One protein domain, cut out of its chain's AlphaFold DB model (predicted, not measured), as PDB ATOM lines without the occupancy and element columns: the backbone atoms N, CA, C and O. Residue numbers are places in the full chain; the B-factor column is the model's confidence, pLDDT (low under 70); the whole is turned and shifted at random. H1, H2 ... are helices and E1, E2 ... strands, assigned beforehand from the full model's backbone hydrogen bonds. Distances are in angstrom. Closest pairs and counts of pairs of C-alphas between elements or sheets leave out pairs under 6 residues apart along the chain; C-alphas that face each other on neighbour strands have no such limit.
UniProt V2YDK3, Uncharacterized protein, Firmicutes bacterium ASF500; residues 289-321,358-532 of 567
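This is residues 289 to 321 and 358 to 532 of the 567 residues of an uncharacterized protein of Firmicutes bacterium ASF500 (UniProt V2YDK3). A strongly twisted eight-stranded sheet is built round the long strand E7, with H2 on one face and H3 on the opposite face. The small hairpin E5 and E6 packs beside H2, E9, H4 and E10 lie toward one far end, and residues 499 to 511 stick out. The printed part has 208 residues with five named helices and eleven named strands, in the order H1 E1 E2 H2 E3 E4 E5 E6 H3 E7 E8 E9 H4 E10 E11 H5; the class is mixed, with under half of the residues in named elements. The branched sheet's neighbour pairs are antiparallel. The whole is compact, with a radius of gyration of the C-alphas of 17.6 A and spans of 55 by 47 by 35 A.

In the large sheet, E7 is residues 443 to 452, 28.2 A long from C-alpha 443 at (191.801, 195.633, 198.732). The others are E1, 359 to 363; E2, 366 to 369; E3, 382 to 388, 20.3 A; E4, 393 to 398; E8, 457 to 462; E9, 467 to 471; and E10, 490 to 493. E5 is 410 to 412, E6 418 to 420 and E11 503 to 505. H1 is 310 to 318, beginning at C-alpha (182.366, 185.422, 211.274); H2 is 371 to 376, H3 429 to 436, H4 472 to 475 and H5 506 to 514, ending at C-alpha (205.426, 173.987, 211.788).

E1 lies on one side of E7, with N 360 and O 446 at 3.0 A; E8, N 449 and O 460 at 2.9 A, and E9, N 445 and O 467 at 2.9 A, lie on the other. Edge strands are E2, N 361 and O 368 of E1 and E2 at 2.8 A; E3, N 386 and O 395 of E4 at 2.9 A; and E10, N 470 of E9 and O 491 at 2.9 A. E4 and E8 have N 394 and O 461 at 2.9 A. In the hairpin E5 and E6, N 411 and O 419 are 3.0 A apart. H2 and H3 are on opposite faces, at heights over the sheet of 7.8 A and 8.0 A. H1 and H3 touch, Ala 310 and Leu 435 being the closest C-alphas at 4.7 A, at a steep tilt of 58 degrees. H1, H4 and, only just, with 5 pairs of C-alphas within 10 A, H5 graze the sheet. E11 pairs with no named strand. H1, H2, H3 and H5 have every O i to N i+4 pair within hydrogen-bond range; H4 is too short for one.

The C-alphas farthest apart, of Gly 477 and Gly 521, are 57.4 A apart. Residues 322 to 357 are not printed; C-alphas 321 and 358 are 27.9 A apart. The links E4 to E5 and H4 to E10 are long. Mean pLDDT of the printed part is 80.6; 47 residues are under 70, among them 479 to 490 and 506 to 525.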
ATOM      1  N   THR A 289     184.628 171.389 209.325       86.44
ATOM      2  CA  THR A 289     185.937 171.609 209.947       86.44
ATOM      3  C   THR A 289     186.816 170.383 209.723       86.44
ATOM      4  O   THR A 289     186.351 169.243 209.752       86.44
ATOM      5  N   VAL A 290     188.098 170.601 209.459       85.50
ATOM      6  CA  VAL A 290     189.092 169.529 209.441       85.50
ATOM      7  C   VAL A 290     189.376 169.121 210.886       85.50
ATOM      8  O   VAL A 290     189.733 169.967 211.707       85.50
ATOM      9  N   VAL A 291     189.172 167.840 211.191       80.44
ATOM     10  CA  VAL A 291     189.261 167.295 212.556       80.44
ATOM     11  C   VAL A 291     190.620 166.685 212.889       80.44
ATOM     12  O   VAL A 291     191.026 166.718 214.042       80.44
ATOM     13  N   ASP A 292     191.342 166.206 211.877       72.12
ATOM     14  CA  ASP A 292     192.580 165.448 212.050       72.12
ATOM     15  C   ASP A 292     193.730 166.068 211.249       72.12
ATOM     16  O   ASP A 292     193.522 166.666 210.186       72.12
ATOM     17  N   GLY A 293     194.955 165.858 211.733       74.69
ATOM     18  CA  GLY A 293     196.185 166.251 211.054       74.69
ATOM     19  C   GLY A 293     196.555 167.733 211.211       74.69
ATOM     20  O   GLY A 293     195.916 168.480 211.950       74.69
ATOM     21  N   PRO A 294     197.583 168.205 210.487       72.56
ATOM     22  CA  PRO A 294     198.131 169.565 210.632       72.56
ATOM     23  C   PRO A 294     197.139 170.687 210.290       72.56
ATOM     24  O   PRO A 294     197.234 171.813 210.784       72.56
ATOM     25  N   MET A 295     196.150 170.361 209.458       77.88
ATOM     26  CA  MET A 295     195.062 171.251 209.066       77.88
ATOM     27  C   MET A 295     193.892 171.227 210.064       77.88
ATOM     28  O   MET A 295     192.855 171.827 209.789       77.88
ATOM     29  N   CYS A 296     194.033 170.568 211.216       81.75
ATOM     30  CA  CYS A 296     193.037 170.572 212.281       81.75
ATOM     31  C   CYS A 296     192.622 172.009 212.660       81.75
ATOM     32  O   CYS A 296     193.453 172.921 212.745       81.75
ATOM     33  N   GLY A 297     191.311 172.224 212.806       81.00
ATOM     34  CA  GLY A 297     190.714 173.525 213.123       81.00
ATOM     35  C   GLY A 297     190.473 174.444 211.918       81.00
ATOM     36  O   GLY A 297     189.827 175.485 212.074       81.00
ATOM     37  N   PHE A 298     190.929 174.084 210.712       88.31
ATOM     38  CA  PHE A 298     190.578 174.805 209.486       88.31
ATOM     39  C   PHE A 298     189.141 174.496 209.053       88.31
ATOM     40  O   PHE A 298     188.734 173.340 208.946       88.31
ATOM     41  N   VAL A 299     188.380 175.546 208.747       91.00
ATOM     42  CA  VAL A 299     186.971 175.475 208.347       91.00
ATOM     43  C   VAL A 299     186.846 175.749 206.851       91.00
ATOM     44  O   VAL A 299     187.328 176.775 206.366       91.00
ATOM     45  N   ALA A 300     186.202 174.852 206.106       91.69
ATOM     46  CA  ALA A 300     185.987 175.003 204.671       91.69
ATOM     47  C   ALA A 300     184.960 176.104 204.363       91.69
ATOM     48  O   ALA A 300     183.890 176.180 204.970       91.69
ATOM     49  N   VAL A 301     185.276 176.958 203.390       91.31
ATOM     50  CA  VAL A 301     184.410 178.058 202.956       91.31
ATOM     51  C   VAL A 301     183.443 177.560 201.888       91.31
ATOM     52  O   VAL A 301     183.856 177.089 200.829       91.31
ATOM     53  N   ASN A 302     182.142 177.731 202.124       88.50
ATOM     54  CA  ASN A 302     181.123 177.394 201.136       88.50
ATOM     55  C   ASN A 302     180.898 178.562 200.151       88.50
ATOM     56  O   ASN A 302     180.406 179.621 200.552       88.50
ATOM     57  N   PRO A 303     181.202 178.396 198.849       86.12
ATOM     58  CA  PRO A 303     181.140 179.490 197.886       86.12
ATOM     59  C   PRO A 303     179.719 179.912 197.492       86.12
ATOM     60  O   PRO A 303     179.528 181.007 196.955       86.12
ATOM     61  N   HIS A 304     178.728 179.062 197.762       83.50
ATOM     62  CA  HIS A 304     177.326 179.259 197.397       83.50
ATOM     63  C   HIS A 304     176.434 179.576 198.601       83.50
ATOM     64  O   HIS A 304     175.208 179.587 198.460       83.50
ATOM     65  N   TRP A 305     177.028 179.838 199.771       82.31
ATOM     66  CA  TRP A 305     176.304 180.118 201.005       82.31
ATOM     67  C   TRP A 305     176.754 181.421 201.666       82.31
ATOM     68  O   TRP A 305     177.936 181.619 201.927       82.31
ATOM     69  N   ALA A 306     175.795 182.301 201.947       82.50
ATOM     70  CA  ALA A 306     176.014 183.596 202.593       82.50
ATOM     71  C   ALA A 306     175.452 183.678 204.017       82.50
ATOM     72  O   ALA A 306     175.446 184.752 204.603       82.50
ATOM     73  N   GLY A 307     174.903 182.579 204.537       76.75
ATOM     74  CA  GLY A 307     174.222 182.556 205.832       76.75
ATOM     75  C   GLY A 307     175.124 182.233 207.022       76.75
ATOM     76  O   GLY A 307     174.585 181.991 208.094       76.75
ATOM     77  N   PHE A 308     176.444 182.148 206.824       84.75
ATOM     78  CA  PHE A 308     177.410 182.000 207.912       84.75
ATOM     79  C   PHE A 308     178.073 183.341 208.201       84.75
ATOM     80  O   PHE A 308     178.577 183.996 207.280       84.75
ATOM     81  N   ASP A 309     178.138 183.681 209.480       86.56
ATOM     82  CA  ASP A 309     178.796 184.882 209.973       86.56
ATOM     83  C   ASP A 309     180.202 184.561 210.494       86.56
ATOM     84  O   ASP A 309     180.572 183.405 210.717       86.56
ATOM     85  N   ALA A 310     181.014 185.594 210.734       87.81
ATOM     86  CA  ALA A 310     182.366 185.422 211.274       87.81
ATOM     87  C   ALA A 310     182.384 184.635 212.603       87.81
ATOM     88  O   ALA A 310     183.291 183.834 212.837       87.81
ATOM     89  N   ALA A 311     181.361 184.821 213.444       87.00
ATOM     90  CA  ALA A 311     181.208 184.099 214.705       87.00
ATOM     91  C   ALA A 311     181.004 182.587 214.500       87.00
ATOM     92  O   ALA A 311     181.497 181.794 215.303       87.00
ATOM     93  N   ASP A 312     180.333 182.173 213.422       86.56
ATOM     94  CA  ASP A 312     180.111 180.755 213.119       86.56
ATOM     95  C   ASP A 312     181.429 180.068 212.752       86.56
ATOM     96  O   ASP A 312     181.746 179.009 213.294       86.56
ATOM     97  N   TYR A 313     182.251 180.711 211.913       87.75
ATOM     98  CA  TYR A 313     183.595 180.223 211.575       87.75
ATOM     99  C   TYR A 313     184.504 180.146 212.806       87.75
ATOM    100  O   TYR A 313     185.265 179.190 212.958       87.75
ATOM    101  N   GLN A 314     184.419 181.127 213.710       86.94
ATOM    102  CA  GLN A 314     185.176 181.112 214.963       86.94
ATOM    103  C   GLN A 314     184.772 179.933 215.852       86.94
ATOM    104  O   GLN A 314     185.642 179.172 216.270       86.94
ATOM    105  N   LYS A 315     183.468 179.738 216.080       85.62
ATOM    106  CA  LYS A 315     182.944 178.607 216.859       85.62
ATOM    107  C   LYS A 315     183.321 177.262 216.233       85.62
ATOM    108  O   LYS A 315     183.743 176.362 216.949       85.62
ATOM    109  N   ALA A 316     183.200 177.128 214.911       85.12
ATOM    110  CA  ALA A 316     183.515 175.893 214.197       85.12
ATOM    111  C   ALA A 316     185.004 175.518 214.277       85.12
ATOM    112  O   ALA A 316     185.321 174.336 214.387       85.12
ATOM    113  N   SER A 317     185.901 176.508 214.259       83.62
ATOM    114  CA  SER A 317     187.346 176.307 214.428       83.62
ATOM    115  C   SER A 317     187.701 175.928 215.876       83.62
ATOM    116  O   SER A 317     188.435 174.969 216.102       83.62
ATOM    117  N   LEU A 318     187.117 176.622 216.865       80.00
ATOM    118  CA  LEU A 318     187.381 176.398 218.296       80.00
ATOM    119  C   LEU A 318     186.845 175.064 218.834       80.00
ATOM    120  O   LEU A 318     187.394 174.544 219.793       80.00
ATOM    121  N   ARG A 319     185.789 174.497 218.234       76.69
ATOM    122  CA  ARG A 319     185.230 173.197 218.655       76.69
ATOM    123  C   ARG A 319     186.209 172.032 218.520       76.69
ATOM    124  O   ARG A 319     186.068 171.057 219.241       76.69
ATOM    125  N   VAL A 320     187.128 172.110 217.561       73.44
ATOM    126  CA  VAL A 320     188.085 171.033 217.275       73.44
ATOM    127  C   VAL A 320     189.413 171.287 217.988       73.44
ATOM    128  O   VAL A 320     190.035 170.357 218.488       73.44
ATOM    129  N   CYS A 321     189.840 172.547 218.085       65.31
ATOM    130  CA  CYS A 321     191.027 172.908 218.850       65.31
ATOM    131  C   CYS A 321     190.672 173.140 220.327       65.31
ATOM    132  O   CYS A 321     190.410 174.273 220.734       65.31
ATOM    133  N   PRO A 358     203.889 183.165 195.651       89.94
ATOM    134  CA  PRO A 358     202.446 183.013 195.492       89.94
ATOM    135  C   PRO A 358     201.735 184.163 196.214       89.94
ATOM    136  O   PRO A 358     202.133 184.574 197.302       89.94
ATOM    137  N   ARG A 359     200.708 184.737 195.584       91.12
ATOM    138  CA  ARG A 359     199.981 185.895 196.125       91.12
ATOM    139  C   ARG A 359     198.489 185.753 195.902       91.12
ATOM    140  O   ARG A 359     198.061 185.371 194.810       91.12
ATOM    141  N   VAL A 360     197.724 186.151 196.912       93.81
ATOM    142  CA  VAL A 360     196.273 186.310 196.833       93.81
ATOM    143  C   VAL A 360     195.910 187.775 197.030       93.81
ATOM    144  O   VAL A 360     196.474 188.464 197.875       93.81
ATOM    145  N   THR A 361     194.987 188.279 196.221       93.56
ATOM    146  CA  THR A 361     194.420 189.620 196.349       93.56
ATOM    147  C   THR A 361     192.918 189.508 196.539       93.56
ATOM    148  O   THR A 361     192.218 188.990 195.669       93.56
ATOM    149  N   LEU A 362     192.423 190.010 197.664       94.75
ATOM    150  CA  LEU A 362     191.008 190.046 197.998       94.75
ATOM    151  C   LEU A 362     190.455 191.449 197.754       94.75
ATOM    152  O   LEU A 362     191.085 192.467 198.046       94.75
ATOM    153  N   SER A 363     189.266 191.486 197.168       93.12
ATOM    154  CA  SER A 363     188.464 192.684 196.958       93.12
ATOM    155  C   SER A 363     186.994 192.327 197.149       93.12
ATOM    156  O   SER A 363     186.614 191.171 196.951       93.12
ATOM    157  N   ARG A 364     186.123 193.316 197.374       88.75
ATOM    158  CA  ARG A 364     184.663 193.092 197.386       88.75
ATOM    159  C   ARG A 364     184.130 192.431 196.101       88.75
ATOM    160  O   ARG A 364     183.083 191.794 196.119       88.75
ATOM    161  N   LYS A 365     184.829 192.599 194.971       86.62
ATOM    162  CA  LYS A 365     184.435 192.034 193.668       86.62
ATOM    163  C   LYS A 365     184.843 190.570 193.499       86.62
ATOM    164  O   LYS A 365     184.262 189.881 192.666       86.62
ATOM    165  N   GLY A 366     185.848 190.108 194.236       92.94
ATOM    166  CA  GLY A 366     186.411 188.782 194.032       92.94
ATOM    167  C   GLY A 366     187.789 188.592 194.649       92.94
ATOM    168  O   GLY A 366     188.455 189.555 195.043       92.94
ATOM    169  N   ILE A 367     188.203 187.329 194.668       95.38
ATOM    170  CA  ILE A 367     189.516 186.853 195.099       95.38
ATOM    171  C   ILE A 367     190.329 186.488 193.857       95.38
ATOM    172  O   ILE A 367     189.853 185.770 192.975       95.38
ATOM    173  N   TYR A 368     191.555 186.993 193.770       95.06
ATOM    174  CA  TYR A 368     192.467 186.748 192.660       95.06
ATOM    175  C   TYR A 368     193.762 186.120 193.163       95.06
ATOM    176  O   TYR A 368     194.427 186.682 194.029       95.06
ATOM    177  N   PHE A 369     194.147 184.991 192.577       95.38
ATOM    178  CA  PHE A 369     195.430 184.340 192.825       95.38
ATOM    179  C   PHE A 369     196.354 184.583 191.633       95.38
ATOM    180  O   PHE A 369     195.910 184.552 190.487       95.38
ATOM    181  N   ASN A 370     197.636 184.856 191.871       92.81
ATOM    182  CA  ASN A 370     198.583 185.033 190.769       92.81
ATOM    183  C   ASN A 370     198.926 183.691 190.085       92.81
ATOM    184  O   ASN A 370     198.642 182.611 190.596       92.81
ATOM    185  N   ARG A 371     199.575 183.755 188.913       91.44
ATOM    186  CA  ARG A 371     199.968 182.562 188.135       91.44
ATOM    187  C   ARG A 371     200.864 181.596 188.921       91.44
ATOM    188  O   ARG A 371     200.773 180.391 188.718       91.44
ATOM    189  N   ILE A 372     201.681 182.118 189.834       91.31
ATOM    190  CA  ILE A 372     202.583 181.322 190.673       91.31
ATOM    191  C   ILE A 372     201.804 180.357 191.574       91.31
ATOM    192  O   ILE A 372     202.220 179.213 191.723       91.31
ATOM    193  N   CYS A 373     200.664 180.779 192.139       92.44
ATOM    194  CA  CYS A 373     199.812 179.898 192.943       92.44
ATOM    195  C   CYS A 373     199.376 178.655 192.152       92.44
ATOM    196  O   CYS A 373     199.441 177.542 192.662       92.44
ATOM    197  N   ILE A 374     198.987 178.846 190.889       92.25
ATOM    198  CA  ILE A 374     198.519 177.770 190.004       92.25
ATOM    199  C   ILE A 374     199.660 176.803 189.687       92.25
ATOM    200  O   ILE A 374     199.479 175.595 189.791       92.25
ATOM    201  N   GLN A 375     200.843 177.326 189.358       89.81
ATOM    202  CA  GLN A 375     202.027 176.503 189.092       89.81
ATOM    203  C   GLN A 375     202.436 175.682 190.321       89.81
ATOM    204  O   GLN A 375     202.744 174.500 190.202       89.81
ATOM    205  N   LYS A 376     202.397 176.291 191.513       89.00
ATOM    206  CA  LYS A 376     202.748 175.624 192.773       89.00
ATOM    207  C   LYS A 376     201.734 174.555 193.201       89.00
ATOM    208  O   LYS A 376     202.146 173.562 193.787       89.00
ATOM    209  N   LEU A 377     200.453 174.703 192.848       88.44
ATOM    210  CA  LEU A 377     199.416 173.670 193.018       88.44
ATOM    211  C   LEU A 377     199.215 172.806 191.760       88.44
ATOM    212  O   LEU A 377     198.093 172.397 191.458       88.44
ATOM    213  N   ARG A 378     200.295 172.529 191.015       88.19
ATOM    214  CA  ARG A 378     200.323 171.547 189.911       88.19
ATOM    215  C   ARG A 378     199.265 171.790 188.823       88.19
ATOM    216  O   ARG A 378     198.738 170.856 188.233       88.19
ATOM    217  N   GLU A 379     198.946 173.057 188.574       88.81
ATOM    218  CA  GLU A 379     198.026 173.508 187.523       88.81
ATOM    219  C   GLU A 379     196.582 172.987 187.636       88.81
ATOM    220  O   GLU A 379     195.835 172.930 186.657       88.81
ATOM    221  N   ILE A 380     196.144 172.668 188.856       89.94
ATOM    222  CA  ILE A 380     194.796 172.153 189.106       89.94
ATOM    223  C   ILE A 380     193.752 173.283 188.961       89.94
ATOM    224  O   ILE A 380     193.912 174.357 189.549       89.94
ATOM    225  N   PRO A 381     192.651 173.084 188.203       91.94
ATOM    226  CA  PRO A 381     191.661 174.135 187.938       91.94
ATOM    227  C   PRO A 381     190.713 174.469 189.091       91.94
ATOM    228  O   PRO A 381     190.077 175.531 189.056       91.94
ATOM    229  N   PHE A 382     190.584 173.572 190.064       93.81
ATOM    230  CA  PHE A 382     189.633 173.661 191.165       93.81
ATOM    231  C   PHE A 382     190.349 173.540 192.508       93.81
ATOM    232  O   PHE A 382     191.231 172.700 192.682       93.81
ATOM    233  N   VAL A 383     189.967 174.395 193.448       94.12
ATOM    234  CA  VAL A 383     190.549 174.461 194.790       94.12
ATOM    235  C   VAL A 383     189.459 174.587 195.845       94.12
ATOM    236  O   VAL A 383     188.361 175.052 195.552       94.12
ATOM    237  N   GLU A 384     189.775 174.198 197.070       93.38
ATOM    238  CA  GLU A 384     188.982 174.476 198.266       93.38
ATOM    239  C   GLU A 384     189.677 175.585 199.068       93.38
ATOM    240  O   GLU A 384     190.905 175.591 199.199       93.38
ATOM    241  N   LEU A 385     188.896 176.539 199.582       94.25
ATOM    242  CA  LEU A 385     189.377 177.571 200.503       94.25
ATOM    243  C   LEU A 385     189.042 177.152 201.933       94.25
ATOM    244  O   LEU A 385     187.878 176.880 202.223       94.25
ATOM    245  N   LEU A 386     190.030 177.158 202.827       93.00
ATOM    246  CA  LEU A 386     189.822 176.906 204.251       93.00
ATOM    247  C   LEU A 386     190.357 178.045 205.107       93.00
ATOM    248  O   LEU A 386     191.346 178.686 204.763       93.00
ATOM    249  N   VAL A 387     189.721 178.284 206.245       92.56
ATOM    250  CA  VAL A 387     190.052 179.393 207.135       92.56
ATOM    251  C   VAL A 387     190.227 178.893 208.560       92.56
ATOM    252  O   VAL A 387     189.372 178.181 209.076       92.56
ATOM    253  N   HIS A 388     191.305 179.317 209.214       89.38
ATOM    254  CA  HIS A 388     191.527 179.089 210.637       89.38
ATOM    255  C   HIS A 388     191.531 180.426 211.377       89.38
ATOM    256  O   HIS A 388     192.471 181.213 211.262       89.38
ATOM    257  N   SER A 389     190.481 180.680 212.160       85.75
ATOM    258  CA  SER A 389     190.272 181.966 212.841       85.75
ATOM    259  C   SER A 389     191.348 182.260 213.892       85.75
ATOM    260  O   SER A 389     191.915 183.349 213.882       85.75
ATOM    261  N   ALA A 390     191.675 181.288 214.754       79.19
ATOM    262  CA  ALA A 390     192.668 181.470 215.819       79.19
ATOM    263  C   ALA A 390     194.103 181.624 215.287       79.19
ATOM    264  O   ALA A 390     194.803 182.548 215.694       79.19
ATOM    265  N   LYS A 391     194.522 180.784 214.324       77.88
ATOM    266  CA  LYS A 391     195.840 180.888 213.668       77.88
ATOM    267  C   LYS A 391     195.950 182.077 212.710       77.88
ATOM    268  O   LYS A 391     197.042 182.393 212.267       77.88
ATOM    269  N   LYS A 392     194.837 182.731 212.371       85.31
ATOM    270  CA  LYS A 392     194.759 183.830 211.400       85.31
ATOM    271  C   LYS A 392     195.262 183.474 209.989       85.31
ATOM    272  O   LYS A 392     195.957 184.254 209.332       85.31
ATOM    273  N   MET A 393     194.910 182.272 209.525       87.81
ATOM    274  CA  MET A 393     195.424 181.686 208.280       87.81
ATOM    275  C   MET A 393     194.332 181.280 207.295       87.81
ATOM    276  O   MET A 393     193.367 180.599 207.647       87.81
ATOM    277  N   LEU A 394     194.526 181.659 206.032       92.38
ATOM    278  CA  LEU A 394     193.765 181.189 204.879       92.38
ATOM    279  C   LEU A 394     194.586 180.110 204.168       92.38
ATOM    280  O   LEU A 394     195.716 180.364 203.756       92.38
ATOM    281  N   ALA A 395     194.007 178.932 203.993       91.75
ATOM    282  CA  ALA A 395     194.600 177.826 203.262       91.75
ATOM    283  C   ALA A 395     193.873 177.572 201.941       91.75
ATOM    284  O   ALA A 395     192.659 177.752 201.829       91.75
ATOM    285  N   VAL A 396     194.628 177.137 200.937       93.81
ATOM    286  CA  VAL A 396     194.117 176.762 199.617       93.81
ATOM    287  C   VAL A 396     194.723 175.430 199.227       93.81
ATOM    288  O   VAL A 396     195.946 175.312 199.133       93.81
ATOM    289  N   ARG A 397     193.870 174.440 198.975       91.62
ATOM    290  CA  ARG A 397     194.292 173.097 198.562       91.62
ATOM    291  C   ARG A 397     193.528 172.628 197.322       91.62
ATOM    292  O   ARG A 397     192.463 173.179 197.031       91.62
ATOM    293  N   PRO A 398     194.052 171.643 196.575       91.50
ATOM    294  CA  PRO A 398     193.352 171.046 195.444       91.50
ATOM    295  C   PRO A 398     191.964 170.512 195.814       91.50
ATOM    296  O   PRO A 398     191.767 169.993 196.908       91.50
ATOM    297  N   ALA A 399     191.008 170.613 194.890       89.25
ATOM    298  CA  ALA A 399     189.672 170.051 195.063       89.25
ATOM    299  C   ALA A 399     189.130 169.473 193.754       89.25
ATOM    300  O   ALA A 399     189.504 169.894 192.659       89.25
ATOM    301  N   GLU A 400     188.187 168.542 193.861       86.62
ATOM    302  CA  GLU A 400     187.456 168.035 192.705       86.62
ATOM    303  C   GLU A 400     186.439 169.059 192.189       86.62
ATOM    304  O   GLU A 400     185.814 169.791 192.958       86.62
ATOM    305  N   GLY A 401     186.205 169.097 190.875       82.06
ATOM    306  CA  GLY A 401     185.342 170.110 190.252       82.06
ATOM    307  C   GLY A 401     183.847 170.023 190.587       82.06
ATOM    308  O   GLY A 401     183.127 170.989 190.346       82.06
ATOM    309  N   LYS A 402     183.365 168.892 191.124       77.88
ATOM    310  CA  LYS A 402     181.948 168.674 191.483       77.88
ATOM    311  C   LYS A 402     181.659 168.811 192.987       77.88
ATOM    312  O   LYS A 402     180.528 168.579 193.408       77.88
ATOM    313  N   GLY A 403     182.651 169.183 193.799       80.00
ATOM    314  CA  GLY A 403     182.483 169.332 195.247       80.00
ATOM    315  C   GLY A 403     181.674 170.573 195.646       80.00
ATOM    316  O   GLY A 403     181.748 171.609 194.987       80.00
ATOM    317  N   ARG A 404     180.949 170.503 196.774       80.44
ATOM    318  CA  ARG A 404     180.163 171.631 197.326       80.44
ATOM    319  C   ARG A 404     181.015 172.859 197.677       80.44
ATOM    320  O   ARG A 404     180.522 173.978 197.595       80.44
ATOM    321  N   HIS A 405     182.281 172.652 198.043       87.19
ATOM    322  CA  HIS A 405     183.244 173.711 198.382       87.19
ATOM    323  C   HIS A 405     184.237 174.009 197.250       87.19
ATOM    324  O   HIS A 405     185.221 174.721 197.443       87.19
ATOM    325  N   SER A 406     183.997 173.453 196.061       90.50
ATOM    326  CA  SER A 406     184.915 173.573 194.938       90.50
ATOM    327  C   SER A 406     184.845 174.953 194.295       90.50
ATOM    328  O   SER A 406     183.778 175.441 193.914       90.50
ATOM    329  N   LEU A 407     186.003 175.584 194.129       92.12
ATOM    330  CA  LEU A 407     186.156 176.901 193.533       92.12
ATOM    331  C   LEU A 407     187.055 176.838 192.309       92.12
ATOM    332  O   LEU A 407     188.223 176.461 192.370       92.12
ATOM    333  N   ARG A 408     186.527 177.289 191.168       92.88
ATOM    334  CA  ARG A 408     187.308 177.380 189.935       92.88
ATOM    335  C   ARG A 408     188.128 178.665 189.887       92.88
ATOM    336  O   ARG A 408     187.608 179.712 189.493       92.88
ATOM    337  N   TRP A 409     189.414 178.555 190.195       94.12
ATOM    338  CA  TRP A 409     190.373 179.669 190.220       94.12
ATOM    339  C   TRP A 409     191.270 179.779 188.974       94.12
ATOM    340  O   TRP A 409     192.012 180.749 188.830       94.12
ATOM    341  N   ALA A 410     191.190 178.818 188.044       93.69
ATOM    342  CA  ALA A 410     191.979 178.813 186.814       93.69
ATOM    343  C   ALA A 410     191.154 178.378 185.593       93.69
ATOM    344  O   ALA A 410     190.112 177.709 185.686       93.69
ATOM    345  N   ARG A 411     191.606 178.788 184.408       93.06
ATOM    346  CA  ARG A 411     191.046 178.351 183.122       93.06
ATOM    347  C   ARG A 411     192.155 178.109 182.107       93.06
ATOM    348  O   ARG A 411     193.194 178.758 182.164       93.06
ATOM    349  N   LEU A 412     191.886 177.218 181.160       91.81
ATOM    350  CA  LEU A 412     192.776 176.964 180.038       91.81
ATOM    351  C   LEU A 412     192.641 178.106 179.022       91.81
ATOM    352  O   LEU A 412     191.528 178.480 178.637       91.81
ATOM    353  N   ALA A 413     193.760 178.704 178.631       89.44
ATOM    354  CA  ALA A 413     193.811 179.663 177.539       89.44
ATOM    355  C   ALA A 413     193.837 178.939 176.182       89.44
ATOM    356  O   ALA A 413     194.133 177.750 176.096       89.44
ATOM    357  N   ARG A 414     193.543 179.667 175.096       86.44
ATOM    358  CA  ARG A 414     193.518 179.102 173.729       86.44
ATOM    359  C   ARG A 414     194.867 178.518 173.286       86.44
ATOM    360  O   ARG A 414     194.892 177.677 172.405       86.44
ATOM    361  N   ASN A 415     195.962 178.959 173.901       85.75
ATOM    362  CA  ASN A 415     197.326 178.497 173.647       85.75
ATOM    363  C   ASN A 415     197.750 177.303 174.530       85.75
ATOM    364  O   ASN A 415     198.935 177.002 174.592       85.75
ATOM    365  N   GLY A 416     196.821 176.677 175.264       83.75
ATOM    366  CA  GLY A 416     197.099 175.523 176.127       83.75
ATOM    367  C   GLY A 416     197.670 175.856 177.511       83.75
ATOM    368  O   GLY A 416     197.807 174.958 178.332       83.75
ATOM    369  N   GLY A 417     197.965 177.124 177.818       88.12
ATOM    370  CA  GLY A 417     198.469 177.526 179.134       88.12
ATOM    371  C   GLY A 417     197.361 177.770 180.164       88.12
ATOM    372  O   GLY A 417     196.323 178.360 179.850       88.12
ATOM    373  N   TRP A 418     197.594 177.396 181.423       91.06
ATOM    374  CA  TRP A 418     196.702 177.750 182.529       91.06
ATOM    375  C   TRP A 418     196.861 179.214 182.933       91.06
ATOM    376  O   TRP A 418     197.959 179.689 183.236       91.06
ATOM    377  N   ILE A 419     195.742 179.936 182.958       92.75
ATOM    378  CA  ILE A 419     195.688 181.337 183.377       92.75
ATOM    379  C   ILE A 419     194.782 181.516 184.598       92.75
ATOM    380  O   ILE A 419     193.740 180.851 184.696       92.75
ATOM    381  N   PRO A 420     195.130 182.439 185.514       93.69
ATOM    382  CA  PRO A 420     194.277 182.755 186.644       93.69
ATOM    383  C   PRO A 420     192.899 183.267 186.245       93.69
ATOM    384  O   PRO A 420     192.727 184.010 185.274       93.69
ATOM    385  N   ARG A 421     191.912 182.893 187.050       94.31
ATOM    386  CA  ARG A 421     190.535 183.363 186.987       94.31
ATOM    387  C   ARG A 421     190.164 183.953 188.341       94.31
ATOM    388  O   ARG A 421     190.323 183.308 189.371       94.31
ATOM    389  N   THR A 422     189.611 185.160 188.331       93.38
ATOM    390  CA  THR A 422     189.050 185.766 189.542       93.38
ATOM    391  C   THR A 422     187.867 184.941 190.041       93.38
ATOM    392  O   THR A 422     186.922 184.684 189.291       93.38
ATOM    393  N   ILE A 423     187.912 184.556 191.313       93.00
ATOM    394  CA  ILE A 423     186.800 183.926 192.015       93.00
ATOM    395  C   ILE A 423     185.848 185.034 192.459       93.00
ATOM    396  O   ILE A 423     186.169 185.831 193.342       93.00
ATOM    397  N   CYS A 424     184.676 185.103 191.836       88.94
ATOM    398  CA  CYS A 424     183.591 185.965 192.293       88.94
ATOM    399  C   CYS A 424     182.885 185.285 193.471       88.94
ATOM    400  O   CYS A 424     182.552 184.107 193.382       88.94
ATOM    401  N   GLY A 425     182.635 186.017 194.555       81.62
ATOM    402  CA  GLY A 425     182.133 185.425 195.797       81.62
ATOM    403  C   GLY A 425     181.233 186.362 196.585       81.62
ATOM    404  O   GLY A 425     181.516 186.648 197.740       81.62
ATOM    405  N   ALA A 426     180.148 186.854 195.977       82.75
ATOM    406  CA  ALA A 426     179.211 187.750 196.666       82.75
ATOM    407  C   ALA A 426     178.576 187.116 197.921       82.75
ATOM    408  O   ALA A 426     178.134 187.849 198.800       82.75
ATOM    409  N   ALA A 427     178.549 185.780 197.994       84.88
ATOM    410  CA  ALA A 427     178.022 185.037 199.129       84.88
ATOM    411  C   ALA A 427     178.958 185.066 200.351       84.88
ATOM    412  O   ALA A 427     178.516 185.408 201.437       84.88
ATOM    413  N   PHE A 428     180.250 184.769 200.167       90.12
ATOM    414  CA  PHE A 428     181.172 184.492 201.279       90.12
ATOM    415  C   PHE A 428     182.257 185.559 201.494       90.12
ATOM    416  O   PHE A 428     182.820 185.652 202.581       90.12
ATOM    417  N   ILE A 429     182.571 186.390 200.489       93.00
ATOM    418  CA  ILE A 429     183.596 187.443 200.621       93.00
ATOM    419  C   ILE A 429     183.259 188.443 201.739       93.00
ATOM    420  O   ILE A 429     184.175 188.783 202.486       93.00
ATOM    421  N   PRO A 430     182.002 188.915 201.909       92.25
ATOM    422  CA  PRO A 430     181.663 189.792 203.031       92.25
ATOM    423  C   PRO A 430     181.986 189.164 204.392       92.25
ATOM    424  O   PRO A 430     182.581 189.830 205.236       92.25
ATOM    425  N   THR A 431     181.685 187.874 204.568       91.69
ATOM    426  CA  THR A 431     182.006 187.128 205.789       91.69
ATOM    427  C   THR A 431     183.514 187.028 206.009       91.69
ATOM    428  O   THR A 431     183.970 187.232 207.128       91.69
ATOM    429  N   LEU A 432     184.309 186.787 204.958       93.50
ATOM    430  CA  LEU A 432     185.775 186.788 205.075       93.50
ATOM    431  C   LEU A 432     186.312 188.153 205.518       93.50
ATOM    432  O   LEU A 432     187.165 188.218 206.396       93.50
ATOM    433  N   TYR A 433     185.790 189.249 204.960       94.12
ATOM    434  CA  TYR A 433     186.170 190.601 205.380       94.12
ATOM    435  C   TYR A 433     185.832 190.857 206.852       94.12
ATOM    436  O   TYR A 433     186.667 191.384 207.584       94.12
ATOM    437  N   GLN A 434     184.640 190.451 207.296       93.19
ATOM    438  CA  GLN A 434     184.245 190.549 208.700       93.19
ATOM    439  C   GLN A 434     185.159 189.706 209.599       93.19
ATOM    440  O   GLN A 434     185.617 190.188 210.631       93.19
ATOM    441  N   LEU A 435     185.462 188.471 209.191       91.69
ATOM    442  CA  LEU A 435     186.307 187.541 209.936       91.69
ATOM    443  C   LEU A 435     187.752 188.035 210.066       91.69
ATOM    444  O   LEU A 435     188.377 187.831 211.103       91.69
ATOM    445  N   PHE A 436     188.274 188.701 209.036       91.69
ATOM    446  CA  PHE A 436     189.628 189.259 209.040       91.69
ATOM    447  C   PHE A 436     189.697 190.655 209.679       91.69
ATOM    448  O   PHE A 436     190.793 191.180 209.869       91.69
ATOM    449  N   GLY A 437     188.554 191.268 210.013       90.88
ATOM    450  CA  GLY A 437     188.495 192.636 210.535       90.88
ATOM    451  C   GLY A 437     188.889 193.693 209.496       90.88
ATOM    452  O   GLY A 437     189.508 194.701 209.828       90.88
ATOM    453  N   TRP A 438     188.585 193.450 208.223       92.69
ATOM    454  CA  TRP A 438     189.003 194.282 207.096       92.69
ATOM    455  C   TRP A 438     187.919 195.259 206.634       92.69
ATOM    456  O   TRP A 438     186.724 194.961 206.651       92.69
ATOM    457  N   ASN A 439     188.340 196.419 206.126       90.00
ATOM    458  CA  ASN A 439     187.447 197.425 205.559       90.00
ATOM    459  C   ASN A 439     187.056 197.053 204.118       90.00
ATOM    460  O   ASN A 439     187.909 196.917 203.241       90.00
ATOM    461  N   ALA A 440     185.750 196.941 203.858       90.44
ATOM    462  CA  ALA A 440     185.189 196.557 202.561       90.44
ATOM    463  C   ALA A 440     185.509 197.523 201.399       90.44
ATOM    464  O   ALA A 440     185.349 197.140 200.235       90.44
ATOM    465  N   GLU A 441     185.950 198.752 201.683       89.25
ATOM    466  CA  GLU A 441     186.381 199.724 200.669       89.25
ATOM    467  C   GLU A 441     187.800 199.460 200.144       89.25
ATOM    468  O   GLU A 441     188.146 199.897 199.041       89.25
ATOM    469  N   TYR A 442     188.617 198.719 200.897       90.25
ATOM    470  CA  TYR A 442     190.015 198.458 200.563       90.25
ATOM    471  C   TYR A 442     190.196 197.092 199.895       90.25
ATOM    472  O   TYR A 442     189.357 196.185 199.973       90.25
ATOM    473  N   LYS A 443     191.329 196.939 199.205       91.62
ATOM    474  CA  LYS A 443     191.801 195.633 198.732       91.62
ATOM    475  C   LYS A 443     192.964 195.188 199.600       91.62
ATOM    476  O   LYS A 443     193.719 196.017 200.088       91.62
ATOM    477  N   TYR A 444     193.133 193.884 199.732       91.94
ATOM    478  CA  TYR A 444     194.162 193.305 200.586       91.94
ATOM    479  C   TYR A 444     194.959 192.288 199.784       91.94
ATOM    480  O   TYR A 444     194.376 191.469 199.072       91.94
ATOM    481  N   CYS A 445     196.283 192.364 199.847       90.25
ATOM    482  CA  CYS A 445     197.185 191.453 199.154       90.25
ATOM    483  C   CYS A 445     198.029 190.695 200.176       90.25
ATOM    484  O   CYS A 445     198.776 191.308 200.927       90.25
ATOM    485  N   ILE A 446     197.940 189.367 200.175       88.88
ATOM    486  CA  ILE A 446     198.704 188.510 201.083       88.88
ATOM    487  C   ILE A 446     199.723 187.714 200.269       88.88
ATOM    488  O   ILE A 446     199.387 187.121 199.233       88.88
ATOM    489  N   LYS A 447     200.973 187.699 200.735       85.81
ATOM    490  CA  LYS A 447     202.010 186.792 200.233       85.81
ATOM    491  C   LYS A 447     201.837 185.438 200.917       85.81
ATOM    492  O   LYS A 447     201.661 185.371 202.126       85.81
ATOM    493  N   GLY A 448     201.827 184.378 200.120       83.69
ATOM    494  CA  GLY A 448     201.643 183.023 200.612       83.69
ATOM    495  C   GLY A 448     202.941 182.236 200.678       83.69
ATOM    496  O   GLY A 448     203.944 182.591 200.053       83.69
ATOM    497  N   ILE A 449     202.865 181.111 201.372       82.94
ATOM    498  CA  ILE A 449     203.882 180.065 201.407       82.94
ATOM    499  C   ILE A 449     203.250 178.805 200.818       82.94
ATOM    500  O   ILE A 449     202.052 178.573 200.961       82.94
ATOM    501  N   CYS A 450     204.039 178.024 200.088       82.88
ATOM    502  CA  CYS A 450     203.596 176.746 199.553       82.88
ATOM    503  C   CYS A 450     204.328 175.635 200.274       82.88
ATOM    504  O   CYS A 450     205.556 175.629 200.265       82.88
ATOM    505  N   HIS A 451     203.564 174.687 200.798       80.81
ATOM    506  CA  HIS A 451     204.089 173.433 201.310       80.81
ATOM    507  C   HIS A 451     203.722 172.330 200.331       80.81
ATOM    508  O   HIS A 451     202.585 172.248 199.861       80.81
ATOM    509  N   ASN A 452     204.715 171.532 199.963       74.56
ATOM    510  CA  ASN A 452     204.587 170.458 198.999       74.56
ATOM    511  C   ASN A 452     205.320 169.216 199.503       74.56
ATOM    512  O   ASN A 452     206.467 169.295 199.931       74.56
ATOM    513  N   ASN A 453     204.656 168.073 199.387       72.12
ATOM    514  CA  ASN A 453     205.270 166.753 199.454       72.12
ATOM    515  C   ASN A 453     205.165 166.091 198.058       72.12
ATOM    516  O   ASN A 453     204.621 166.689 197.121       72.12
ATOM    517  N   CYS A 454     205.682 164.870 197.884       62.81
ATOM    518  CA  CYS A 454     205.599 164.100 196.637       62.81
ATOM    519  C   CYS A 454     204.154 163.968 196.126       62.81
ATOM    520  O   CYS A 454     203.913 164.064 194.920       62.81
ATOM    521  N   GLU A 455     203.169 163.894 197.022       69.75
ATOM    522  CA  GLU A 455     201.758 163.683 196.665       69.75
ATOM    523  C   GLU A 455     200.857 164.896 196.946       69.75
ATOM    524  O   GLU A 455     200.022 165.240 196.110       69.75
ATOM    525  N   GLU A 456     201.075 165.615 198.051       79.94
ATOM    526  CA  GLU A 456     200.178 166.683 198.512       79.94
ATOM    527  C   GLU A 456     200.766 168.094 198.340       79.94
ATOM    528  O   GLU A 456     201.982 168.296 198.340       79.94
ATOM    529  N   SER A 457     199.897 169.099 198.193       84.31
ATOM    530  CA  SER A 457     200.314 170.505 198.145       84.31
ATOM    531  C   SER A 457     199.247 171.438 198.712       84.31
ATOM    532  O   SER A 457     198.062 171.284 198.417       84.31
ATOM    533  N   VAL A 458     199.673 172.425 199.503       88.94
ATOM    534  CA  VAL A 458     198.803 173.444 200.103       88.94
ATOM    535  C   VAL A 458     199.474 174.814 200.040       88.94
ATOM    536  O   VAL A 458     200.687 174.950 200.211       88.94
ATOM    537  N   LEU A 459     198.678 175.849 199.783       90.25
ATOM    538  CA  LEU A 459     199.097 177.240 199.912       90.25
ATOM    539  C   LEU A 459     198.532 177.821 201.200       90.25
ATOM    540  O   LEU A 459     197.334 177.714 201.446       90.25
ATOM    541  N   LEU A 460     199.377 178.489 201.971       88.75
ATOM    542  CA  LEU A 460     199.018 179.132 203.226       88.75
ATOM    543  C   LEU A 460     199.248 180.637 203.125       88.75
ATOM    544  O   LEU A 460     200.267 181.087 202.603       88.75
ATOM    545  N   PHE A 461     198.298 181.416 203.630       88.88
ATOM    546  CA  PHE A 461     198.301 182.873 203.601       88.88
ATOM    547  C   PHE A 461     197.978 183.404 204.999       88.88
ATOM    548  O   PHE A 461     196.869 183.209 205.497       88.88
ATOM    549  N   TYR A 462     198.936 184.089 205.622       85.81
ATOM    550  CA  TYR A 462     198.757 184.725 206.926       85.81
ATOM    551  C   TYR A 462     198.186 186.133 206.746       85.81
ATOM    552  O   TYR A 462     198.847 187.008 206.185       85.81
ATOM    553  N   TRP A 463     196.934 186.360 207.147       86.31
ATOM    554  CA  TRP A 463     196.230 187.587 206.755       86.31
ATOM    555  C   TRP A 463     196.560 188.814 207.605       86.31
ATOM    556  O   TRP A 463     196.196 189.920 207.210       86.31
ATOM    557  N   GLU A 464     197.263 188.669 208.731       82.25
ATOM    558  CA  GLU A 464     197.780 189.847 209.441       82.25
ATOM    559  C   GLU A 464     198.923 190.528 208.687       82.25
ATOM    560  O   GLU A 464     199.116 191.726 208.851       82.25
ATOM    561  N   ASP A 465     199.629 189.801 207.817       78.25
ATOM    562  CA  ASP A 465     200.685 190.347 206.958       78.25
ATOM    563  C   ASP A 465     200.130 190.911 205.637       78.25
ATOM    564  O   ASP A 465     200.860 191.099 204.660       78.25
ATOM    565  N   ALA A 466     198.821 191.163 205.568       85.31
ATOM    566  CA  ALA A 466     198.191 191.695 204.373       85.31
ATOM    567  C   ALA A 466     198.650 193.130 204.075       85.31
ATOM    568  O   ALA A 466     198.465 194.048 204.872       85.31
ATOM    569  N   GLU A 467     199.158 193.339 202.862       85.19
ATOM    570  CA  GLU A 467     199.355 194.667 202.287       85.19
ATOM    571  C   GLU A 467     197.982 195.279 201.976       85.19
ATOM    572  O   GLU A 467     197.192 194.712 201.209       85.19
ATOM    573  N   ILE A 468     197.703 196.452 202.542       87.94
ATOM    574  CA  ILE A 468     196.457 197.184 202.321       87.94
ATOM    575  C   ILE A 468     196.623 198.041 201.067       87.94
ATOM    576  O   ILE A 468     197.588 198.785 200.920       87.94
ATOM    577  N   LEU A 469     195.679 197.941 200.141       86.94
ATOM    578  CA  LEU A 469     195.656 198.678 198.884       86.94
ATOM    579  C   LEU A 469     194.432 199.595 198.882       86.94
ATOM    580  O   LEU A 469     193.304 199.162 198.606       86.94
ATOM    581  N   ILE A 470     194.670 200.863 199.199       86.06
ATOM    582  CA  ILE A 470     193.640 201.885 199.377       86.06
ATOM    583  C   ILE A 470     193.372 202.571 198.024       86.06
ATOM    584  O   ILE A 470     194.322 203.020 197.375       86.06
ATOM    585  N   PRO A 471     192.113 202.644 197.551       82.50
ATOM    586  CA  PRO A 471     191.781 203.314 196.292       82.50
ATOM    587  C   PRO A 471     192.096 204.818 196.299       82.50
ATOM    588  O   PRO A 471     191.765 205.512 197.256       82.50
ATOM    589  N   ASP A 472     192.602 205.341 195.177       75.19
ATOM    590  CA  ASP A 472     193.002 206.757 195.032       75.19
ATOM    591  C   ASP A 472     191.879 207.766 195.340       75.19
ATOM    592  O   ASP A 472     192.150 208.860 195.825       75.19
ATOM    593  N   LYS A 473     190.611 207.391 195.111       79.19
ATOM    594  CA  LYS A 473     189.433 208.239 195.384       79.19
ATOM    595  C   LYS A 473     189.334 208.701 196.840       79.19
ATOM    596  O   LYS A 473     188.693 209.702 197.121       79.19
ATOM    597  N   ILE A 474     189.936 207.955 197.762       78.81
ATOM    598  CA  ILE A 474     189.909 208.264 199.196       78.81
ATOM    599  C   ILE A 474     190.866 209.419 199.527       78.81
ATOM    600  O   ILE A 474     190.680 210.102 200.528       78.81
ATOM    601  N   PHE A 475     191.851 209.681 198.665       72.69
ATOM    602  CA  PHE A 475     192.866 210.719 198.844       72.69
ATOM    603  C   PHE A 475     192.658 211.926 197.916       72.69
ATOM    604  O   PHE A 475     193.617 212.644 197.616       72.69
ATOM    605  N   GLU A 476     191.434 212.159 197.428       70.44
ATOM    606  CA  GLU A 476     191.110 213.369 196.665       70.44
ATOM    607  C   GLU A 476     191.460 214.620 197.500       70.44
ATOM    608  O   GLU A 476     190.905 214.841 198.572       70.44
ATOM    609  N   GLY A 477     192.427 215.417 197.025       67.56
ATOM    610  CA  GLY A 477     192.918 216.625 197.704       67.56
ATOM    611  C   GLY A 477     194.210 216.474 198.524       67.56
ATOM    612  O   GLY A 477     194.725 217.480 199.002       67.56
ATOM    613  N   ILE A 478     194.776 215.266 198.655       71.31
ATOM    614  CA  ILE A 478     196.029 215.006 199.395       71.31
ATOM    615  C   ILE A 478     197.131 214.575 198.416       71.31
ATOM    616  O   ILE A 478     196.913 213.670 197.608       71.31
ATOM    617  N   ASP A 479     198.333 215.166 198.479       67.12
ATOM    618  CA  ASP A 479     199.466 214.721 197.648       67.12
ATOM    619  C   ASP A 479     200.067 213.413 198.188       67.12
ATOM    620  O   ASP A 479     200.869 213.394 199.117       67.12
ATOM    621  N   HIS A 480     199.659 212.292 197.593       65.44
ATOM    622  CA  HIS A 480     200.077 210.937 197.966       65.44
ATOM    623  C   HIS A 480     200.991 210.293 196.906       65.44
ATOM    624  O   HIS A 480     201.132 209.069 196.853       65.44
ATOM    625  N   ARG A 481     201.623 211.096 196.032       65.75
ATOM    626  CA  ARG A 481     202.476 210.602 194.930       65.75
ATOM    627  C   ARG A 481     203.648 209.738 195.396       65.75
ATOM    628  O   ARG A 481     203.976 208.775 194.709       65.75
ATOM    629  N   PHE A 482     204.220 210.035 196.563       59.31
ATOM    630  CA  PHE A 482     205.343 209.290 197.148       59.31
ATOM    631  C   PHE A 482     204.968 207.885 197.638       59.31
ATOM    632  O   PHE A 482     205.827 207.013 197.703       59.31
ATOM    633  N   PHE A 483     203.687 207.636 197.922       58.53
ATOM    634  CA  PHE A 483     203.186 206.341 198.396       58.53
ATOM    635  C   PHE A 483     202.596 205.478 197.267       58.53
ATOM    636  O   PHE A 483     201.988 204.431 197.517       58.53
ATOM    637  N   ARG A 484     202.748 205.906 196.004       60.72
ATOM    638  CA  ARG A 484     202.289 205.136 194.844       60.72
ATOM    639  C   ARG A 484     203.203 203.953 194.578       60.72
ATOM    640  O   ARG A 484     204.399 204.104 194.348       60.72
ATOM    641  N   SER A 485     202.596 202.786 194.413       55.25
ATOM    642  CA  SER A 485     203.229 201.715 193.651       55.25
ATOM    643  C   SER A 485     203.101 202.031 192.156       55.25
ATOM    644  O   SER A 485     201.988 202.158 191.652       55.25
ATOM    645  N   ALA A 486     204.215 202.105 191.420       49.03
ATOM    646  CA  ALA A 486     204.223 202.393 189.975       49.03
ATOM    647  C   ALA A 486     203.346 201.433 189.134       49.03
ATOM    648  O   ALA A 486     202.953 201.760 188.018       49.03
ATOM    649  N   ALA A 487     202.996 200.261 189.681       51.16
ATOM    650  CA  ALA A 487     202.175 199.243 189.031       51.16
ATOM    651  C   ALA A 487     200.680 199.264 189.426       51.16
ATOM    652  O   ALA A 487     199.891 198.515 188.843       51.16
ATOM    653  N   ARG A 488     200.255 200.049 190.429       55.34
ATOM    654  CA  ARG A 488     198.894 199.978 190.998       55.34
ATOM    655  C   ARG A 488     198.303 201.386 191.180       55.34
ATOM    656  O   ARG A 488     198.914 202.230 191.817       55.34
ATOM    657  N   ARG A 489     197.083 201.623 190.672       63.38
ATOM    658  CA  ARG A 489     196.243 202.810 190.983       63.38
ATOM    659  C   ARG A 489     195.670 202.718 192.410       63.38
ATOM    660  O   ARG A 489     194.463 202.530 192.583       63.38
ATOM    661  N   ALA A 490     196.559 202.598 193.390       69.62
ATOM    662  CA  ALA A 490     196.240 202.471 194.804       69.62
ATOM    663  C   ALA A 490     197.455 202.869 195.653       69.62
ATOM    664  O   ALA A 490     198.599 202.585 195.281       69.62
ATOM    665  N   VAL A 491     197.185 203.440 196.824       75.81
ATOM    666  CA  VAL A 491     198.178 203.684 197.875       75.81
ATOM    667  C   VAL A 491     198.380 202.397 198.670       75.81
ATOM    668  O   VAL A 491     197.405 201.751 199.066       75.81
ATOM    669  N   VAL A 492     199.638 202.001 198.875       75.06
ATOM    670  CA  VAL A 492     199.984 200.820 199.679       75.06
ATOM    671  C   VAL A 492     200.165 201.250 201.132       75.06
ATOM    672  O   VAL A 492     200.967 202.135 201.411       75.06
ATOM    673  N   ALA A 493     199.431 200.619 202.042       77.25
ATOM    674  CA  ALA A 493     199.562 200.801 203.482       77.25
ATOM    675  C   ALA A 493     199.870 199.463 204.167       77.25
ATOM    676  O   ALA A 493     199.483 198.393 203.685       77.25
ATOM    677  N   PHE A 494     200.566 199.535 205.298       73.56
ATOM    678  CA  PHE A 494     200.925 198.378 206.111       73.56
ATOM    679  C   PHE A 494     200.110 198.362 207.413       73.56
ATOM    680  O   PHE A 494     199.684 199.422 207.879       73.56
ATOM    681  N   PRO A 495     199.867 197.178 207.998       69.44
ATOM    682  CA  PRO A 495     199.198 197.061 209.289       69.44
ATOM    683  C   PRO A 495     199.938 197.847 210.393       69.44
ATOM    684  O   PRO A 495     201.170 197.829 210.403       69.44
ATOM    685  N   PRO A 496     199.230 198.461 211.365       69.12
ATOM    686  CA  PRO A 496     199.853 199.215 212.460       69.12
ATOM    687  C   PRO A 496     200.963 198.473 213.227       69.12
ATOM    688  O   PRO A 496     201.971 199.104 213.522       69.12
ATOM    689  N   PRO A 497     200.874 197.148 213.483       66.38
ATOM    690  CA  PRO A 497     201.959 196.410 214.138       66.38
ATOM    691  C   PRO A 497     203.306 196.412 213.395       66.38
ATOM    692  O   PRO A 497     204.308 196.035 213.993       66.38
ATOM    693  N   LEU A 498     203.348 196.789 212.110       67.38
ATOM    694  CA  LEU A 498     204.593 196.917 211.341       67.38
ATOM    695  C   LEU A 498     205.263 198.291 211.506       67.38
ATOM    696  O   LEU A 498     206.355 198.489 210.979       67.38
ATOM    697  N   ALA A 499     204.625 199.249 212.187       68.69
ATOM    698  CA  ALA A 499     205.230 200.554 212.447       68.69
ATOM    699  C   ALA A 499     206.382 200.455 213.460       68.69
ATOM    700  O   ALA A 499     207.400 201.123 213.293       68.69
ATOM    701  N   ASP A 500     206.233 199.578 214.459       69.69
ATOM    702  CA  ASP A 500     207.131 199.497 215.617       69.69
ATOM    703  C   ASP A 500     208.058 198.263 215.596       69.69
ATOM    704  O   ASP A 500     208.978 198.167 216.405       69.69
ATOM    705  N   SER A 501     207.839 197.306 214.682       69.62
ATOM    706  CA  SER A 501     208.690 196.117 214.511       69.62
ATOM    707  C   SER A 501     208.745 195.667 213.049       69.62
ATOM    708  O   SER A 501     207.754 195.686 212.317       69.62
ATOM    709  N   THR A 502     209.930 195.224 212.624       66.25
ATOM    710  CA  THR A 502     210.189 194.751 211.254       66.25
ATOM    711  C   THR A 502     209.921 193.257 211.071       66.25
ATOM    712  O   THR A 502     209.850 192.769 209.936       66.25
ATOM    713  N   GLY A 503     209.734 192.521 212.168       69.19
ATOM    714  CA  GLY A 503     209.691 191.072 212.145       69.19
ATOM    715  C   GLY A 503     208.745 190.438 213.156       69.19
ATOM    716  O   GLY A 503     207.862 191.067 213.739       69.19
ATOM    717  N   THR A 504     208.886 189.127 213.287       68.19
ATOM    718  CA  THR A 504     208.261 188.300 214.323       68.19
ATOM    719  C   THR A 504     209.348 187.457 214.965       68.19
ATOM    720  O   THR A 504     210.202 186.958 214.238       68.19
ATOM    721  N   ASN A 505     209.320 187.260 216.286       70.88
ATOM    722  CA  ASN A 505     210.298 186.418 216.982       70.88
ATOM    723  C   ASN A 505     210.508 185.072 216.256       70.88
ATOM    724  O   ASN A 505     209.531 184.412 215.897       70.88
ATOM    725  N   TRP A 506     211.769 184.681 216.044       66.75
ATOM    726  CA  TRP A 506     212.151 183.518 215.236       66.75
ATOM    727  C   TRP A 506     211.426 182.231 215.642       66.75
ATOM    728  O   TRP A 506     210.803 181.581 214.805       66.75
ATOM    729  N   TYR A 507     211.413 181.897 216.933       61.81
ATOM    730  CA  TYR A 507     210.774 180.667 217.407       61.81
ATOM    731  C   TYR A 507     209.247 180.711 217.310       61.81
ATOM    732  O   TYR A 507     208.623 179.689 217.031       61.81
ATOM    733  N   ALA A 508     208.633 181.885 217.483       60.31
ATOM    734  CA  ALA A 508     207.204 182.053 217.225       60.31
ATOM    735  C   ALA A 508     206.883 181.884 215.728       60.31
ATOM    736  O   ALA A 508     205.887 181.253 215.380       60.31
ATOM    737  N   HIS A 509     207.751 182.394 214.848       64.62
ATOM    738  CA  HIS A 509     207.618 182.281 213.398       64.62
ATOM    739  C   HIS A 509     207.749 180.834 212.906       64.62
ATOM    740  O   HIS A 509     206.871 180.355 212.191       64.62
ATOM    741  N   CYS A 510     208.806 180.122 213.314       57.81
ATOM    742  CA  CYS A 510     209.012 178.717 212.956       57.81
ATOM    743  C   CYS A 510     207.866 177.846 213.468       57.81
ATOM    744  O   CYS A 510     207.272 177.109 212.694       57.81
ATOM    745  N   ARG A 511     207.451 178.017 214.729       57.38
ATOM    746  CA  ARG A 511     206.360 177.218 215.298       57.38
ATOM    747  C   ARG A 511     205.011 177.489 214.625       57.38
ATOM    748  O   ARG A 511     204.220 176.565 214.504       57.38
ATOM    749  N   LEU A 512     204.736 178.712 214.157       59.44
ATOM    750  CA  LEU A 512     203.546 179.011 213.344       59.44
ATOM    751  C   LEU A 512     203.578 178.314 211.978       59.44
ATOM    752  O   LEU A 512     202.528 177.890 211.497       59.44
ATOM    753  N   GLN A 513     204.756 178.184 211.362       58.84
ATOM    754  CA  GLN A 513     204.926 177.426 210.120       58.84
ATOM    755  C   GLN A 513     204.827 175.913 210.358       58.84
ATOM    756  O   GLN A 513     204.127 175.231 209.613       58.84
ATOM    757  N   ASP A 514     205.441 175.407 211.427       53.25
ATOM    758  CA  ASP A 514     205.426 173.987 211.788       53.25
ATOM    759  C   ASP A 514     204.016 173.533 212.198       53.25
ATOM    760  O   ASP A 514     203.506 172.555 211.661       53.25
ATOM    761  N   LEU A 515     203.313 174.296 213.048       53.81
ATOM    762  CA  LEU A 515     201.922 174.024 213.459       53.81
ATOM    763  C   LEU A 515     200.904 174.132 212.315       53.81
ATOM    764  O   LEU A 515     199.728 173.811 212.512       53.81
ATOM    765  N   ALA A 516     201.297 174.662 211.158       52.31
ATOM    766  CA  ALA A 516     200.426 174.750 209.994       52.31
ATOM    767  C   ALA A 516     200.562 173.548 209.045       52.31
ATOM    768  O   ALA A 516     199.755 173.421 208.125       52.31
ATOM    769  N   VAL A 517     201.575 172.691 209.237       53.91
ATOM    770  CA  VAL A 517     201.963 171.661 208.253       53.91
ATOM    771  C   VAL A 517     202.333 170.319 208.892       53.91
ATOM    772  O   VAL A 517     202.175 169.292 208.241       53.91
ATOM    773  N   MET A 518     202.739 170.302 210.163       50.97
ATOM    774  CA  MET A 518     203.096 169.102 210.925       50.97
ATOM    775  C   MET A 518     202.130 168.908 212.104       50.97
ATOM    776  O   MET A 518     201.883 169.839 212.872       50.97
ATOM    777  N   ASP A 519     201.585 167.699 212.259       49.62
ATOM    778  CA  ASP A 519     200.920 167.294 213.506       49.62
ATOM    779  C   ASP A 519     201.977 167.003 214.595       49.62
ATOM    780  O   ASP A 519     203.144 166.751 214.296       49.62
ATOM    781  N   SER A 520     201.565 166.982 215.860       48.91
ATOM    782  CA  SER A 520     202.346 166.559 217.031       48.91
ATOM    783  C   SER A 520     203.058 165.203 216.867       48.91
ATOM    784  O   SER A 520     204.075 164.970 217.517       48.91
ATOM    785  N   GLY A 521     202.565 164.335 215.972       45.44
ATOM    786  CA  GLY A 521     203.175 163.056 215.591       45.44
ATOM    787  C   GLY A 521     204.006 163.051 214.295       45.44
ATOM    788  O   GLY A 521     204.461 161.984 213.895       45.44
ATOM    789  N   GLY A 522     204.197 164.191 213.616       54.00
ATOM    790  CA  GLY A 522     205.010 164.299 212.391       54.00
ATOM    791  C   GLY A 522     204.348 163.816 211.088       54.00
ATOM    792  O   GLY A 522     205.036 163.670 210.078       54.00
ATOM    793  N   ASP A 523     203.033 163.560 211.087       55.03
ATOM    794  CA  ASP A 523     202.292 163.035 209.928       55.03
ATOM    795  C   ASP A 523     201.755 164.163 209.007       55.03
ATOM    796  O   ASP A 523     201.223 165.174 209.476       55.03
ATOM    797  N   TRP A 524     201.869 163.985 207.684       61.53
ATOM    798  CA  TRP A 524     201.558 164.980 206.638       61.53
ATOM    799  C   TRP A 524     200.167 164.755 206.024       61.53
ATOM    800  O   TRP A 524     200.030 164.585 204.817       61.53
ATOM    801  N   ARG A 525     199.108 164.736 206.841       65.25
ATOM    802  CA  ARG A 525     197.723 164.541 206.359       65.25
ATOM    803  C   ARG A 525     197.052 165.862 205.956       65.25
ATOM    804  O   ARG A 525     196.053 166.262 206.555       65.25
ATOM    805  N   LEU A 526     197.582 166.576 204.957       72.19
ATOM    806  CA  LEU A 526     197.088 167.914 204.568       72.19
ATOM    807  C   LEU A 526     195.741 167.852 203.826       72.19
ATOM    808  O   LEU A 526     194.967 168.820 203.821       72.19
ATOM    809  N   MET A 527     195.432 166.708 203.214       74.00
ATOM    810  CA  MET A 527     194.201 166.492 202.448       74.00
ATOM    811  C   MET A 527     193.065 165.856 203.263       74.00
ATOM    812  O   MET A 527     192.044 165.477 202.688       74.00
ATOM    813  N   ALA A 528     193.185 165.785 204.598       75.62
ATOM    814  CA  ALA A 528     192.114 165.293 205.466       75.62
ATOM    815  C   ALA A 528     190.783 166.027 205.174       75.62
ATOM    816  O   ALA A 528     190.750 167.267 205.133       75.62
ATOM    817  N   PRO A 529     189.677 165.303 204.913       76.62
ATOM    818  CA  PRO A 529     188.430 165.929 204.506       76.62
ATOM    819  C   PRO A 529     187.860 166.761 205.654       76.62
ATOM    820  O   PRO A 529     187.823 166.321 206.802       76.62
ATOM    821  N   ALA A 530     187.371 167.956 205.328       74.94
ATOM    822  CA  ALA A 530     186.600 168.737 206.278       74.94
ATOM    823  C   ALA A 530     185.242 168.044 206.467       74.94
ATOM    824  O   ALA A 530     184.502 167.829 205.498       74.94
ATOM    825  N   LYS A 531     184.926 167.679 207.708       77.38
ATOM    826  CA  LYS A 531     183.688 166.988 208.078       77.38
ATOM    827  C   LYS A 531     182.783 167.947 208.851       77.38
ATOM    828  O   LYS A 531     183.287 168.876 209.484       77.38
ATOM    829  N   PRO A 532     181.454 167.763 208.810       67.62
ATOM    830  CA  PRO A 532     180.590 168.439 209.767       67.62
ATOM    831  C   PRO A 532     181.044 168.087 211.199       67.62
ATOM    832  O   PRO A 532     181.566 166.988 211.415       67.62
TER     833      PRO A 532